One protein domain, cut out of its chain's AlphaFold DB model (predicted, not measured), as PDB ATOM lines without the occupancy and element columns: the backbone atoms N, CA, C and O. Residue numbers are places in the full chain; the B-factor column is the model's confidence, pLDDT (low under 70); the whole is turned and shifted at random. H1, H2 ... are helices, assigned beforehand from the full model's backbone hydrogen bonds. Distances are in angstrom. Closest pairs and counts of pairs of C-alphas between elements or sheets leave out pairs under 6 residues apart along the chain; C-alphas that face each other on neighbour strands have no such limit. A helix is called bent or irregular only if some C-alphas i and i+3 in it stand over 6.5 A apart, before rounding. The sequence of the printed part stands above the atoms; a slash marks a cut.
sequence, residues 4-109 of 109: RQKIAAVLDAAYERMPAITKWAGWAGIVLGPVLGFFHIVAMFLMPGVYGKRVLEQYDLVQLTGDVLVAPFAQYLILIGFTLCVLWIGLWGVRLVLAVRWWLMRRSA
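Overview. This is residues 4 to 109 of the 109 residues of an uncharacterized protein of Pseudomonas sp. BGI-2 (UniProt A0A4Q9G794). Two long helices, H1b and H3, run side by side in opposite ways and make the long axis of a slender rod, while a short helix, H2, stands crosswise at the end where H1b finishes and H3 starts. At the other end H1a, the first arm of the bent helix H1, turns away from H1b at a steep tilt and comes close to the later part of H3. The printed part has 106 residues with three named helices, in the order H1, H2, H3, and no named strand, and its class is all helix. It is extended, with a radius of gyration of the C-alphas of 20.9 A and spans of 64 by 29 by 20 A.

Along the chain. The longest helix by residues is H1, residues 4 to 46, assigned as one helix by its hydrogen bonds but bent: C-alphas 16 and 19 are 7.2 A apart. Its arm H1a, residues 4 to 16, begins at C-alpha 4 at (-12.763, -20.894, -93.137) and measures 18.6 A from first to last C-alpha. The arm H1b, residues 19 to 46, measures 40.4 A and ends at C-alpha 46 at (-39.383, -35.026, -45.073). H3, residues 73 to 107, is 51.6 A long and ends at C-alpha 107 at (-1.972, -35.213, -90.151). H2, residues 51 to 65, is 21.3 A long.

Arrangement. H1b and H3 touch, and their closest C-alphas, those of Leu 36 and Leu 77, are 6.7 A apart. They run opposite ways at a shallow tilt of 28 degrees. H1a stands to H1b at a steep tilt of 64 degrees. H1a and H3 are close but not clearly touching, with the C-alphas of Leu 11 and Leu 98 closest at 7.0 A; they run opposite ways at a steep tilt of 63 degrees. H1b and H2 are close but not clearly touching, about perpendicular at 75 degrees, with the C-alphas of Met 44 and Tyr 51 closest at 6.7 A. H2 and H3 are near each other, their closest C-alphas 8.1 A apart. H1a and H2 are apart. Each O i to N i+4 pair is within hydrogen-bond range in H1a, H2 and H3; in H1b, 22 of 24 are.

Size, cuts and confidence. The two C-alphas farthest apart are those of Val 50 and Ala 109, at 64.3 A. Residues 45 to 50 stand free, as do residues 102 to 109, of which 102 to 107 belong to H3; without these stretches the body spans 54 by 28 by 18 A. The printed part has no cut. The link from H1 to H2 is tight, with 4 residues, and the link from H2 to H3 is short, with 7. The mean pLDDT of the printed part is 78.7, and 16 residues are under 70, among them residues 46 to 52 and 107 to 109.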
ATOM      1  N   ARG A   4     -13.694 -19.985 -93.829       81.44
ATOM      2  CA  ARG A   4     -12.763 -20.894 -93.137       81.44
ATOM      3  C   ARG A   4     -11.880 -20.162 -92.123       81.44
ATOM      4  O   ARG A   4     -11.732 -20.641 -91.006       81.44
ATOM      5  N   GLN A   5     -11.357 -18.987 -92.479       83.00
ATOM      6  CA  GLN A   5     -10.557 -18.162 -91.565       83.00
ATOM      7  C   GLN A   5     -11.378 -17.682 -90.361       83.00
ATOM      8  O   GLN A   5     -10.863 -17.650 -89.248       83.00
ATOM      9  N   LYS A   6     -12.666 -17.360 -90.556       85.88
ATOM     10  CA  LYS A   6     -13.569 -16.969 -89.455       85.88
ATOM     11  C   LYS A   6     -13.797 -18.116 -88.473       85.88
ATOM     12  O   LYS A   6     -13.728 -17.906 -87.270       85.88
ATOM     13  N   ILE A   7     -14.021 -19.326 -88.987       84.44
ATOM     14  CA  ILE A   7     -14.209 -20.522 -88.153       84.44
ATOM     15  C   ILE A   7     -12.929 -20.848 -87.375       84.44
ATOM     16  O   ILE A   7     -13.003 -21.115 -86.181       84.44
ATOM     17  N   ALA A   8     -11.760 -20.777 -88.019       82.38
ATOM     18  CA  ALA A   8     -10.480 -21.000 -87.346       82.38
ATOM     19  C   ALA A   8     -10.257 -20.007 -86.193       82.38
ATOM     20  O   ALA A   8      -9.990 -20.443 -85.080       82.38
ATOM     21  N   ALA A   9     -10.490 -18.710 -86.425       86.38
ATOM     22  CA  ALA A   9     -10.337 -17.678 -85.398       86.38
ATOM     23  C   ALA A   9     -11.246 -17.906 -84.176       86.38
ATOM     24  O   ALA A   9     -10.821 -17.713 -83.040       86.38
ATOM     25  N   VAL A  10     -12.489 -18.356 -84.393       86.31
ATOM     26  CA  VAL A  10     -13.408 -18.702 -83.295       86.31
ATOM     27  C   VAL A  10     -12.912 -19.921 -82.516       86.31
ATOM     28  O   VAL A  10     -12.979 -19.927 -81.289       86.31
ATOM     29  N   LEU A  11     -12.403 -20.946 -83.203       84.25
ATOM     30  CA  LEU A  11     -11.877 -22.149 -82.557       84.25
ATOM     31  C   LEU A  11     -10.590 -21.869 -81.774       84.25
ATOM     32  O   LEU A  11     -10.423 -22.424 -80.691       84.25
ATOM     33  N   ASP A  12      -9.719 -20.994 -82.273       86.56
ATOM     34  CA  ASP A  12      -8.507 -20.574 -81.565       86.56
ATOM     35  C   ASP A  12      -8.862 -19.776 -80.301       86.56
ATOM     36  O   ASP A  12      -8.417 -20.119 -79.206       86.56
ATOM     37  N   ALA A  13      -9.786 -18.814 -80.406       86.56
ATOM     38  CA  ALA A  13     -10.293 -18.084 -79.243       86.56
ATOM     39  C   ALA A  13     -10.996 -19.005 -78.224       86.56
ATOM     40  O   ALA A  13     -10.893 -18.803 -77.012       86.56
ATOM     41  N   ALA A  14     -11.715 -20.029 -78.698       83.31
ATOM     42  CA  ALA A  14     -12.332 -21.030 -77.833       83.31
ATOM     43  C   ALA A  14     -11.280 -21.900 -77.131       83.31
ATOM     44  O   ALA A  14     -11.442 -22.186 -75.946       83.31
ATOM     45  N   TYR A  15     -10.206 -22.288 -77.826       85.81
ATOM     46  CA  TYR A  15      -9.103 -23.068 -77.264       85.81
ATOM     47  C   TYR A  15      -8.399 -22.317 -76.130       85.81
ATOM     48  O   TYR A  15      -8.242 -22.872 -75.043       85.81
ATOM     49  N   GLU A  16      -8.065 -21.042 -76.339       88.12
ATOM     50  CA  GLU A  16      -7.410 -20.197 -75.329       88.12
ATOM     51  C   GLU A  16      -8.256 -20.027 -74.061       88.12
ATOM     52  O   GLU A  16      -7.736 -20.030 -72.944       88.12
ATOM     53  N   ARG A  17      -9.581 -19.911 -74.210       86.25
ATOM     54  CA  ARG A  17     -10.508 -19.708 -73.083       86.25
ATOM     55  C   ARG A  17     -10.936 -21.011 -72.409       86.25
ATOM     56  O   ARG A  17     -11.427 -20.977 -71.279       86.25
ATOM     57  N   MET A  18     -10.750 -22.156 -73.066       82.94
ATOM     58  CA  MET A  18     -11.231 -23.462 -72.607       82.94
ATOM     59  C   MET A  18     -10.778 -23.842 -71.185       82.94
ATOM     60  O   MET A  18     -11.615 -24.358 -70.436       82.94
ATOM     61  N   PRO A  19      -9.523 -23.585 -70.753       83.56
ATOM     62  CA  PRO A  19      -9.085 -23.901 -69.391       83.56
ATOM     63  C   PRO A  19      -9.848 -23.103 -68.328       83.56
ATOM     64  O   PRO A  19     -10.283 -23.665 -67.322       83.56
ATOM     65  N   ALA A  20     -10.074 -21.809 -68.572       85.69
ATOM     66  CA  ALA A  20     -10.823 -20.951 -67.662       85.69
ATOM     67  C   ALA A  20     -12.297 -21.373 -67.590       85.69
ATOM     68  O   ALA A  20     -12.822 -21.565 -66.495       85.69
ATOM     69  N   ILE A  21     -12.943 -21.597 -68.742       82.88
ATOM     70  CA  ILE A  21     -14.345 -22.047 -68.808       82.88
ATOM     71  C   ILE A  21     -14.503 -23.395 -68.096       82.88
ATOM     72  O   ILE A  21     -15.414 -23.571 -67.293       82.88
ATOM     73  N   THR A  22     -13.576 -24.326 -68.327       79.88
ATOM     74  CA  THR A  22     -13.548 -25.631 -67.656       79.88
ATOM     75  C   THR A  22     -13.452 -25.488 -66.142       79.88
ATOM     76  O   THR A  22     -14.179 -26.166 -65.422       79.88
ATOM     77  N   LYS A  23     -12.559 -24.622 -65.651       82.31
ATOM     78  CA  LYS A  23     -12.378 -24.395 -64.215       82.31
ATOM     79  C   LYS A  23     -13.661 -23.857 -63.584       82.31
ATOM     80  O   LYS A  23     -14.096 -24.383 -62.565       82.31
ATOM     81  N   TRP A  24     -14.284 -22.852 -64.199       83.12
ATOM     82  CA  TRP A  24     -15.538 -22.274 -63.712       83.12
ATOM     83  C   TRP A  24     -16.699 -23.272 -63.748       83.12
ATOM     84  O   TRP A  24     -17.409 -23.412 -62.756       83.12
ATOM     85  N   ALA A  25     -16.849 -24.019 -64.844       78.44
ATOM     86  CA  ALA A  25     -17.864 -25.065 -64.958       78.44
ATOM     87  C   ALA A  25     -17.641 -26.198 -63.941       78.44
ATOM     88  O   ALA A  25     -18.596 -26.692 -63.346       78.44
ATOM     89  N   GLY A  26     -16.383 -26.576 -63.695       77.06
ATOM     90  CA  GLY A  26     -16.011 -27.565 -62.685       77.06
ATOM     91  C   GLY A  26     -16.369 -27.118 -61.268       77.06
ATOM     92  O   GLY A  26     -16.980 -27.885 -60.529       77.06
ATOM     93  N   TRP A  27     -16.072 -25.864 -60.907       79.75
ATOM     94  CA  TRP A  27     -16.479 -25.292 -59.616       79.75
ATOM     95  C   TRP A  27     -17.997 -25.252 -59.453       79.75
ATOM     96  O   TRP A  27     -18.506 -25.654 -58.408       79.75
ATOM     97  N   ALA A  28     -18.723 -24.833 -60.491       77.12
ATOM     98  CA  ALA A  28     -20.181 -24.846 -60.473       77.12
ATOM     99  C   ALA A  28     -20.731 -26.266 -60.266       77.12
ATOM    100  O   ALA A  28     -21.622 -26.455 -59.447       77.12
ATOM    101  N   GLY A  29     -20.167 -27.276 -60.936       71.94
ATOM    102  CA  GLY A  29     -20.564 -28.676 -60.759       71.94
ATOM    103  C   GLY A  29     -20.290 -29.217 -59.352       71.94
ATOM    104  O   GLY A  29     -21.162 -29.855 -58.765       71.94
ATOM    105  N   ILE A  30     -19.113 -28.924 -58.787       77.56
ATOM    106  CA  ILE A  30     -18.719 -29.368 -57.437       77.56
ATOM    107  C   ILE A  30     -19.591 -28.728 -56.354       77.56
ATOM    108  O   ILE A  30     -19.895 -29.380 -55.363       77.56
ATOM    109  N   VAL A  31     -19.992 -27.467 -56.522       77.62
ATOM    110  CA  VAL A  31     -20.808 -26.760 -55.527       77.62
ATOM    111  C   VAL A  31     -22.291 -27.084 -55.701       77.62
ATOM    112  O   VAL A  31     -22.964 -27.433 -54.737       77.62
ATOM    113  N   LEU A  32     -22.816 -27.000 -56.924       75.00
ATOM    114  CA  LEU A  32     -24.253 -27.137 -57.171       75.00
ATOM    115  C   LEU A  32     -24.710 -28.597 -57.149       75.00
ATOM    116  O   LEU A  32     -25.814 -28.867 -56.688       75.00
ATOM    117  N   GLY A  33     -23.880 -29.546 -57.592       71.31
ATOM    118  CA  GLY A  33     -24.239 -30.968 -57.641       71.31
ATOM    119  C   GLY A  33     -24.619 -31.550 -56.270       71.31
ATOM    120  O   GLY A  33     -25.742 -32.037 -56.116       71.31
ATOM    121  N   PRO A  34     -23.743 -31.467 -55.250       75.50
ATOM    122  CA  PRO A  34     -24.039 -31.945 -53.901       75.50
ATOM    123  C   PRO A  34     -25.200 -31.201 -53.241       75.50
ATOM    124  O   PRO A  34     -26.010 -31.822 -52.563       75.50
ATOM    125  N   VAL A  35     -25.316 -29.889 -53.472       75.88
ATOM    126  CA  VAL A  35     -26.403 -29.067 -52.921       75.88
ATOM    127  C   VAL A  35     -27.754 -29.501 -53.497       75.88
ATOM    128  O   VAL A  35     -28.690 -29.750 -52.739       75.88
ATOM    129  N   LEU A  36     -27.852 -29.671 -54.819       70.06
ATOM    130  CA  LEU A  36     -29.066 -30.153 -55.485       70.06
ATOM    131  C   LEU A  36     -29.436 -31.572 -55.033       70.06
ATOM    132  O   LEU A  36     -30.606 -31.834 -54.752       70.06
ATOM    133  N   GLY A  37     -28.447 -32.463 -54.910       69.69
ATOM    134  CA  GLY A  37     -28.643 -33.826 -54.410       69.69
ATOM    135  C   GLY A  37     -29.123 -33.860 -52.958       69.69
ATOM    136  O   GLY A  37     -30.080 -34.565 -52.644       69.69
ATOM    137  N   PHE A  38     -28.522 -33.048 -52.084       77.38
ATOM    138  CA  PHE A  38     -28.920 -32.927 -50.683       77.38
ATOM    139  C   PHE A  38     -30.362 -32.434 -50.545       77.38
ATOM    140  O   PHE A  38     -31.148 -33.062 -49.839       77.38
ATOM    141  N   PHE A  39     -30.747 -31.371 -51.259       69.56
ATOM    142  CA  PHE A  39     -32.127 -30.877 -51.230       69.56
ATOM    143  C   PHE A  39     -33.133 -31.924 -51.721       69.56
ATOM    144  O   PHE A  39     -34.210 -32.043 -51.138       69.56
ATOM    145  N   HIS A  40     -32.782 -32.717 -52.738       68.75
ATOM    146  CA  HIS A  40     -33.630 -33.814 -53.210       68.75
ATOM    147  C   HIS A  40     -33.809 -34.910 -52.154       68.75
ATOM    148  O   HIS A  40     -34.930 -35.348 -51.900       68.75
ATOM    149  N   ILE A  41     -32.715 -35.323 -51.506       73.94
ATOM    150  CA  ILE A  41     -32.735 -36.331 -50.442       73.94
ATOM    151  C   ILE A  41     -33.555 -35.825 -49.250       73.94
ATOM    152  O   ILE A  41     -34.451 -36.522 -48.784       73.94
ATOM    153  N   VAL A  42     -33.314 -34.593 -48.794       74.62
ATOM    154  CA  VAL A  42     -34.064 -33.971 -47.693       74.62
ATOM    155  C   VAL A  42     -35.555 -33.880 -48.021       74.62
ATOM    156  O   VAL A  42     -36.380 -34.259 -47.193       74.62
ATOM    157  N   ALA A  43     -35.923 -33.452 -49.230       66.25
ATOM    158  CA  ALA A  43     -37.323 -33.386 -49.647       66.25
ATOM    159  C   ALA A  43     -37.999 -34.770 -49.651       66.25
ATOM    160  O   ALA A  43     -39.134 -34.904 -49.190       66.25
ATOM    161  N   MET A  44     -37.284 -35.803 -50.106       67.75
ATOM    162  CA  MET A  44     -37.756 -37.188 -50.091       67.75
ATOM    163  C   MET A  44     -37.932 -37.725 -48.660       67.75
ATOM    164  O   MET A  44     -38.929 -38.389 -48.379       67.75
ATOM    165  N   PHE A  45     -37.006 -37.412 -47.747       74.81
ATOM    166  CA  PHE A  45     -37.071 -37.838 -46.344       74.81
ATOM    167  C   PHE A  45     -38.135 -37.103 -45.524       74.81
ATOM    168  O   PHE A  45     -38.719 -37.701 -44.624       74.81
ATOM    169  N   LEU A  46     -38.399 -35.827 -45.811       68.62
ATOM    170  CA  LEU A  46     -39.383 -35.026 -45.073       68.62
ATOM    171  C   LEU A  46     -40.832 -35.293 -45.507       68.62
ATOM    172  O   LEU A  46     -41.755 -34.970 -44.762       68.62
ATOM    173  N   MET A  47     -41.056 -35.863 -46.696       65.38
ATOM    174  CA  MET A  47     -42.401 -36.136 -47.230       65.38
ATOM    175  C   MET A  47     -42.547 -37.551 -47.826       65.38
ATOM    176  O   MET A  47     -42.991 -37.700 -48.971       65.38
ATOM    177  N   PRO A  48     -42.222 -38.619 -47.077       61.50
ATOM    178  CA  PRO A  48     -42.309 -39.983 -47.585       61.50
ATOM    179  C   PRO A  48     -43.755 -40.322 -47.985       61.50
ATOM    180  O   PRO A  48     -44.700 -40.053 -47.248       61.50
ATOM    181  N   GLY A  49     -43.947 -40.861 -49.193       64.94
ATOM    182  CA  GLY A  49     -45.258 -41.273 -49.727       64.94
ATOM    183  C   GLY A  49     -46.213 -40.143 -50.151       64.94
ATOM    184  O   GLY A  49     -47.121 -40.387 -50.940       64.94
ATOM    185  N   VAL A  50     -45.996 -38.905 -49.695       64.88
ATOM    186  CA  VAL A  50     -46.850 -37.736 -50.004       64.88
ATOM    187  C   VAL A  50     -46.183 -36.782 -50.999       64.88
ATOM    188  O   VAL A  50     -46.873 -36.044 -51.702       64.88
ATOM    189  N   TYR A  51     -44.852 -36.829 -51.104       65.75
ATOM    190  CA  TYR A  51     -44.061 -35.961 -51.975       65.75
ATOM    191  C   TYR A  51     -44.566 -35.957 -53.423       65.75
ATOM    192  O   TYR A  51     -44.884 -34.899 -53.955       65.75
ATOM    193  N   GLY A  52     -44.739 -37.135 -54.031       67.88
ATOM    194  CA  GLY A  52     -45.227 -37.242 -55.411       67.88
ATOM    195  C   GLY A  52     -46.637 -36.676 -55.601       67.88
ATOM    196  O   GLY A  52     -46.895 -36.008 -56.594       67.88
ATOM    197  N   LYS A  53     -47.534 -36.876 -54.625       77.06
ATOM    198  CA  LYS A  53     -48.918 -36.393 -54.709       77.06
ATOM    199  C   LYS A  53     -48.997 -34.865 -54.629       77.06
ATOM    200  O   LYS A  53     -49.639 -34.256 -55.472       77.06
ATOM    201  N   ARG A  54     -48.288 -34.244 -53.680       75.06
ATOM    202  CA  ARG A  54     -48.236 -32.774 -53.554       75.06
ATOM    203  C   ARG A  54     -47.601 -32.108 -54.766       75.06
ATOM    204  O   ARG A  54     -48.050 -31.054 -55.196       75.06
ATOM    205  N   VAL A  55     -46.565 -32.734 -55.322       75.56
ATOM    206  CA  VAL A  55     -45.926 -32.269 -56.554       75.56
ATOM    207  C   VAL A  55     -46.931 -32.268 -57.713       75.56
ATOM    208  O   VAL A  55     -47.006 -31.279 -58.433       75.56
ATOM    209  N   LEU A  56     -47.741 -33.321 -57.868       80.31
ATOM    210  CA  LEU A  56     -48.792 -33.381 -58.896       80.31
ATOM    211  C   LEU A  56     -49.893 -32.331 -58.676       80.31
ATOM    212  O   LEU A  56     -50.251 -31.635 -59.617       80.31
ATOM    213  N   GLU A  57     -50.349 -32.136 -57.437       84.06
ATOM    214  CA  GLU A  57     -51.346 -31.101 -57.103       84.06
ATOM    215  C   GLU A  57     -50.855 -29.682 -57.453       84.06
ATOM    216  O   GLU A  57     -51.626 -28.838 -57.908       84.06
ATOM    217  N   GLN A  58     -49.558 -29.408 -57.288       82.12
ATOM    218  CA  GLN A  58     -48.953 -28.140 -57.708       82.12
ATOM    219  C   GLN A  58     -48.909 -27.988 -59.235       82.12
ATOM    220  O   GLN A  58     -49.117 -26.886 -59.735       82.12
ATOM    221  N   TYR A  59     -48.683 -29.070 -59.986       82.69
ATOM    222  CA  TYR A  59     -48.786 -29.035 -61.449       82.69
ATOM    223  C   TYR A  59     -50.219 -28.765 -61.918       82.69
ATOM    224  O   TYR A  59     -50.411 -27.941 -62.815       82.69
ATOM    225  N   ASP A  60     -51.215 -29.385 -61.282       87.12
ATOM    226  CA  ASP A  60     -52.629 -29.136 -61.580       87.12
ATOM    227  C   ASP A  60     -52.992 -27.664 -61.331       87.12
ATOM    228  O   ASP A  60     -53.667 -27.037 -62.148       87.12
ATOM    229  N   LEU A  61     -52.479 -27.073 -60.245       84.81
ATOM    230  CA  LEU A  61     -52.646 -25.649 -59.942       84.81
ATOM    231  C   LEU A  61     -52.003 -24.738 -60.993       84.81
ATOM    232  O   LEU A  61     -52.621 -23.751 -61.389       84.81
ATOM    233  N   VAL A  62     -50.801 -25.061 -61.479       86.69
ATOM    234  CA  VAL A  62     -50.155 -24.312 -62.574       86.69
ATOM    235  C   VAL A  62     -51.000 -24.387 -63.844       86.69
ATOM    236  O   VAL A  62     -51.189 -23.377 -64.515       86.69
ATOM    237  N   GLN A  63     -51.553 -25.558 -64.166       87.88
ATOM    238  CA  GLN A  63     -52.399 -25.732 -65.346       87.88
ATOM    239  C   GLN A  63     -53.721 -24.957 -65.237       87.88
ATOM    240  O   GLN A  63     -54.194 -24.413 -66.234       87.88
ATOM    241  N   LEU A  64     -54.300 -24.880 -64.038       91.38
ATOM    242  CA  LEU A  64     -55.536 -24.142 -63.763       91.38
ATOM    243  C   LEU A  64     -55.346 -22.622 -63.764       91.38
ATOM    244  O   LEU A  64     -56.209 -21.895 -64.250       91.38
ATOM    245  N   THR A  65     -54.245 -22.140 -63.189       89.75
ATOM    246  CA  THR A  65     -54.016 -20.704 -62.949       89.75
ATOM    247  C   THR A  65     -53.151 -20.041 -64.019       89.75
ATOM    248  O   THR A  65     -53.173 -18.819 -64.150       89.75
ATOM    249  N   GLY A  66     -52.373 -20.825 -64.768       86.00
ATOM    250  CA  GLY A  66     -51.316 -20.326 -65.647       86.00
ATOM    251  C   GLY A  66     -50.124 -19.719 -64.896       86.00
ATOM    252  O   GLY A  66     -49.185 -19.249 -65.540       86.00
ATOM    253  N   ASP A  67     -50.137 -19.717 -63.560       85.81
ATOM    254  CA  ASP A  67     -49.073 -19.139 -62.749       85.81
ATOM    255  C   ASP A  67     -47.965 -20.163 -62.519       85.81
ATOM    256  O   ASP A  67     -48.072 -21.094 -61.718       85.81
ATOM    257  N   VAL A  68     -46.858 -19.963 -63.229       79.31
ATOM    258  CA  VAL A  68     -45.686 -20.832 -63.153       79.31
ATOM    259  C   VAL A  68     -45.049 -20.803 -61.764       79.31
ATOM    260  O   VAL A  68     -44.444 -21.794 -61.368       79.31
ATOM    261  N   LEU A  69     -45.204 -19.729 -60.981       82.62
ATOM    262  CA  LEU A  69     -44.586 -19.601 -59.655       82.62
ATOM    263  C   LEU A  69     -45.134 -20.609 -58.636       82.62
ATOM    264  O   LEU A  69     -44.454 -20.913 -57.657       82.62
ATOM    265  N   VAL A  70     -46.321 -21.168 -58.888       82.19
ATOM    266  CA  VAL A  70     -46.942 -22.209 -58.051       82.19
ATOM    267  C   VAL A  70     -46.333 -23.593 -58.316       82.19
ATOM    268  O   VAL A  70     -46.570 -24.538 -57.558       82.19
ATOM    269  N   ALA A  71     -45.510 -23.719 -59.362       78.31
ATOM    270  CA  ALA A  71     -44.859 -24.965 -59.720       78.31
ATOM    271  C   ALA A  71     -44.011 -25.531 -58.568       78.31
ATOM    272  O   ALA A  71     -43.420 -24.778 -57.782       78.31
ATOM    273  N   PRO A  72     -43.889 -26.865 -58.473       78.44
ATOM    274  CA  PRO A  72     -43.076 -27.493 -57.445       78.44
ATOM    275  C   PRO A  72     -41.647 -26.958 -57.454       78.44
ATOM    276  O   PRO A  72     -40.973 -26.974 -58.485       78.44
ATOM    277  N   PHE A  73     -41.121 -26.585 -56.286       74.38
ATOM    278  CA  PHE A  73     -39.722 -26.159 -56.153       74.38
ATOM    279  C   PHE A  73     -38.740 -27.184 -56.749       74.38
ATOM    280  O   PHE A  73     -37.760 -26.831 -57.404       74.38
ATOM    281  N   ALA A  74     -39.062 -28.473 -56.607       68.50
ATOM    282  CA  ALA A  74     -38.320 -29.574 -57.205       68.50
ATOM    283  C   ALA A  74     -38.180 -29.465 -58.735       68.50
ATOM    284  O   ALA A  74     -37.124 -29.804 -59.264       68.50
ATOM    285  N   GLN A  75     -39.195 -28.959 -59.440       71.94
ATOM    286  CA  GLN A  75     -39.149 -28.744 -60.887       71.94
ATOM    287  C   GLN A  75     -38.084 -27.711 -61.262       71.94
ATOM    288  O   GLN A  75     -37.312 -27.936 -62.191       71.94
ATOM    289  N   TYR A  76     -37.985 -26.611 -60.515       74.31
ATOM    290  CA  TYR A  76     -36.956 -25.595 -60.733       74.31
ATOM    291  C   TYR A  76     -35.549 -26.145 -60.494       74.31
ATOM    292  O   TYR A  76     -34.647 -25.907 -61.296       74.31
ATOM    293  N   LEU A  77     -35.366 -26.940 -59.438       71.62
ATOM    294  CA  LEU A  77     -34.091 -27.605 -59.166       71.62
ATOM    295  C   LEU A  77     -33.713 -28.603 -60.272       71.62
ATOM    296  O   LEU A  77     -32.557 -28.639 -60.695       71.62
ATOM    297  N   ILE A  78     -34.682 -29.375 -60.777       70.88
ATOM    298  CA  ILE A  78     -34.486 -30.300 -61.903       70.88
ATOM    299  C   ILE A  78     -34.115 -29.530 -63.174       70.88
ATOM    300  O   ILE A  78     -33.181 -29.927 -63.863       70.88
ATOM    301  N   LEU A  79     -34.787 -28.414 -63.473       75.12
ATOM    302  CA  LEU A  79     -34.479 -27.575 -64.635       75.12
ATOM    303  C   LEU A  79     -33.073 -26.973 -64.556       75.12
ATOM    304  O   LEU A  79     -32.350 -26.975 -65.556       75.12
ATOM    305  N   ILE A  80     -32.657 -26.506 -63.377       77.56
ATOM    306  CA  ILE A  80     -31.287 -26.030 -63.140       77.56
ATOM    307  C   ILE A  80     -30.294 -27.173 -63.370       77.56
ATOM    308  O   ILE A  80     -29.347 -27.010 -64.139       77.56
ATOM    309  N   GLY A  81     -30.529 -28.343 -62.770       72.19
ATOM    310  CA  GLY A  81     -29.682 -29.522 -62.952       72.19
ATOM    311  C   GLY A  81     -29.573 -29.952 -64.417       72.19
ATOM    312  O   GLY A  81     -28.473 -30.157 -64.926       72.19
ATOM    313  N   PHE A  82     -30.699 -30.014 -65.131       74.75
ATOM    314  CA  PHE A  82     -30.741 -30.347 -66.553       74.75
ATOM    315  C   PHE A  82     -29.988 -29.319 -67.404       74.75
ATOM    316  O   PHE A  82     -29.198 -29.692 -68.270       74.75
ATOM    317  N   THR A  83     -30.156 -28.026 -67.119       79.19
ATOM    318  CA  THR A  83     -29.431 -26.948 -67.808       79.19
ATOM    319  C   THR A  83     -27.922 -27.081 -67.607       79.19
ATOM    320  O   THR A  83     -27.162 -26.992 -68.572       79.19
ATOM    321  N   LEU A  84     -27.475 -27.357 -66.380       77.88
ATOM    322  CA  LEU A  84     -26.062 -27.604 -66.085       77.88
ATOM    323  C   LEU A  84     -25.533 -28.835 -66.838       77.88
ATOM    324  O   LEU A  84     -24.438 -28.772 -67.395       77.88
ATOM    325  N   CYS A  85     -26.315 -29.916 -66.929       79.12
ATOM    326  CA  CYS A  85     -25.969 -31.088 -67.739       79.12
ATOM    327  C   CYS A  85     -25.822 -30.743 -69.227       79.12
ATOM    328  O   CYS A  85     -24.840 -31.147 -69.850       79.12
ATOM    329  N   VAL A  86     -26.747 -29.969 -69.801       80.56
ATOM    330  CA  VAL A  86     -26.673 -29.527 -71.204       80.56
ATOM    331  C   VAL A  86     -25.426 -28.676 -71.445       80.56
ATOM    332  O   VAL A  86     -24.697 -28.917 -72.408       80.56
ATOM    333  N   LEU A  87     -25.133 -27.721 -70.556       81.00
ATOM    334  CA  LEU A  87     -23.923 -26.897 -70.636       81.00
ATOM    335  C   LEU A  87     -22.652 -27.751 -70.546       81.00
ATOM    336  O   LEU A  87     -21.705 -27.535 -71.305       81.00
ATOM    337  N   TRP A  88     -22.642 -28.751 -69.662       80.06
ATOM    338  CA  TRP A  88     -21.529 -29.684 -69.517       80.06
ATOM    339  C   TRP A  88     -21.306 -30.513 -70.787       80.06
ATOM    340  O   TRP A  88     -20.180 -30.594 -71.280       80.06
ATOM    341  N   ILE A  89     -22.370 -31.075 -71.366       81.31
ATOM    342  CA  ILE A  89     -22.311 -31.815 -72.636       81.31
ATOM    343  C   ILE A  89     -21.826 -30.901 -73.768       81.31
ATOM    344  O   ILE A  89     -20.958 -31.297 -74.547       81.31
ATOM    345  N   GLY A  90     -22.320 -29.663 -73.838       83.75
ATOM    346  CA  GLY A  90     -21.866 -28.669 -74.812       83.75
ATOM    347  C   GLY A  90     -20.363 -28.404 -74.712       83.75
ATOM    348  O   GLY A  90     -19.666 -28.393 -75.728       83.75
ATOM    349  N   LEU A  91     -19.835 -28.284 -73.491       85.44
ATOM    350  CA  LEU A  91     -18.400 -28.121 -73.242       85.44
ATOM    351  C   LEU A  91     -17.587 -29.319 -73.764       85.44
ATOM    352  O   LEU A  91     -16.548 -29.134 -74.401       85.44
ATOM    353  N   TRP A  92     -18.072 -30.546 -73.551       83.00
ATOM    354  CA  TRP A  92     -17.476 -31.754 -74.131       83.00
ATOM    355  C   TRP A  92     -17.519 -31.759 -75.658       83.00
ATOM    356  O   TRP A  92     -16.525 -32.119 -76.289       83.00
ATOM    357  N   GLY A  93     -18.619 -31.301 -76.255       86.06
ATOM    358  CA  GLY A  93     -18.740 -31.133 -77.703       86.06
ATOM    359  C   GLY A  93     -17.676 -30.190 -78.265       86.06
ATOM    360  O   GLY A  93     -16.976 -30.544 -79.214       86.06
ATOM    361  N   VAL A  94     -17.471 -29.026 -77.639       84.69
ATOM    362  CA  VAL A  94     -16.420 -28.087 -78.066       84.69
ATOM    363  C   VAL A  94     -15.030 -28.714 -77.922       84.69
ATOM    364  O   VAL A  94     -14.209 -28.593 -78.830       84.69
ATOM    365  N   ARG A  95     -14.760 -29.447 -76.834       85.00
ATOM    366  CA  ARG A  95     -13.487 -30.169 -76.663       85.00
ATOM    367  C   ARG A  95     -13.248 -31.205 -77.754       85.00
ATOM    368  O   ARG A  95     -12.138 -31.269 -78.276       85.00
ATOM    369  N   LEU A  96     -14.268 -31.982 -78.119       88.50
ATOM    370  CA  LEU A  96     -14.192 -32.951 -79.215       88.50
ATOM    371  C   LEU A  96     -13.851 -32.260 -80.537       88.50
ATOM    372  O   LEU A  96     -12.937 -32.697 -81.230       88.50
ATOM    373  N   VAL A  97     -14.511 -31.144 -80.856       86.88
ATOM    374  CA  VAL A  97     -14.219 -30.361 -82.069       86.88
ATOM    375  C   VAL A  97     -12.774 -29.856 -82.077       86.88
ATOM    376  O   VAL A  97     -12.086 -29.972 -83.093       86.88
ATOM    377  N   LEU A  98     -12.282 -29.337 -80.949       86.56
ATOM    378  CA  LEU A  98     -10.900 -28.865 -80.830       86.56
ATOM    379  C   LEU A  98      -9.887 -30.016 -80.942       86.56
ATOM    380  O   LEU A  98      -8.873 -29.864 -81.624       86.56
ATOM    381  N   ALA A  99     -10.175 -31.176 -80.345       85.62
ATOM    382  CA  ALA A  99      -9.343 -32.375 -80.445       85.62
ATOM    383  C   ALA A  99      -9.280 -32.912 -81.884       85.62
ATOM    384  O   ALA A  99      -8.193 -33.204 -82.386       85.62
ATOM    385  N   VAL A 100     -10.423 -32.974 -82.576       86.19
ATOM    386  CA  VAL A 100     -10.497 -33.356 -83.993       86.19
ATOM    387  C   VAL A 100      -9.705 -32.375 -84.854       86.19
ATOM    388  O   VAL A 100      -8.913 -32.807 -85.689       86.19
ATOM    389  N   ARG A 101      -9.846 -31.059 -84.635       82.62
ATOM    390  CA  ARG A 101      -9.053 -30.051 -85.356       82.62
ATOM    391  C   ARG A 101      -7.556 -30.260 -85.147       82.62
ATOM    392  O   ARG A 101      -6.810 -30.255 -86.121       82.62
ATOM    393  N   TRP A 102      -7.118 -30.440 -83.902       84.12
ATOM    394  CA  TRP A 102      -5.710 -30.688 -83.590       84.12
ATOM    395  C   TRP A 102      -5.182 -31.934 -84.310       84.12
ATOM    396  O   TRP A 102      -4.130 -31.886 -84.946       84.12
ATOM    397  N   TRP A 103      -5.949 -33.024 -84.288       84.38
ATOM    398  CA  TRP A 103      -5.594 -34.264 -84.973       84.38
ATOM    399  C   TRP A 103      -5.494 -34.094 -86.497       84.38
ATOM    400  O   TRP A 103      -4.547 -34.590 -87.108       84.38
ATOM    401  N   LEU A 104      -6.419 -33.349 -87.111       82.56
ATOM    402  CA  LEU A 104      -6.384 -33.038 -88.544       82.56
ATOM    403  C   LEU A 104      -5.175 -32.173 -88.927       82.56
ATOM    404  O   LEU A 104      -4.539 -32.441 -89.945       82.56
ATOM    405  N   MET A 105      -4.825 -31.171 -88.110       80.56
ATOM    406  CA  MET A 105      -3.630 -30.348 -88.338       80.56
ATOM    407  C   MET A 105      -2.353 -31.186 -88.248       80.56
ATOM    408  O   MET A 105      -1.492 -31.061 -89.111       80.56
ATOM    409  N   ARG A 106      -2.260 -32.096 -87.269       77.69
ATOM    410  CA  ARG A 106      -1.101 -32.989 -87.112       77.69
ATOM    411  C   ARG A 106      -0.932 -33.978 -88.268       77.69
ATOM    412  O   ARG A 106       0.179 -34.405 -88.526       77.69
ATOM    413  N   ARG A 107      -2.020 -34.364 -88.945       68.31
ATOM    414  CA  ARG A 107      -1.972 -35.213 -90.151       68.31
ATOM    415  C   ARG A 107      -1.613 -34.456 -91.429       68.31
ATOM    416  O   ARG A 107      -1.321 -35.095 -92.431       68.31
ATOM    417  N   SER A 108      -1.721 -33.131 -91.409       61.00
ATOM    418  CA  SER A 108      -1.462 -32.267 -92.566       61.00
ATOM    419  C   SER A 108      -0.068 -31.624 -92.531       61.00
ATOM    420  O   SER A 108       0.270 -30.895 -93.460       61.00
ATOM    421  N   ALA A 109       0.689 -31.853 -91.452       52.72
ATOM    422  CA  ALA A 109       2.074 -31.435 -91.244       52.72
ATOM    423  C   ALA A 109       3.003 -32.642 -91.405       52.72
ATOM    424  O   ALA A 109       4.132 -32.434 -91.895       52.72
TER     425      ALA A 109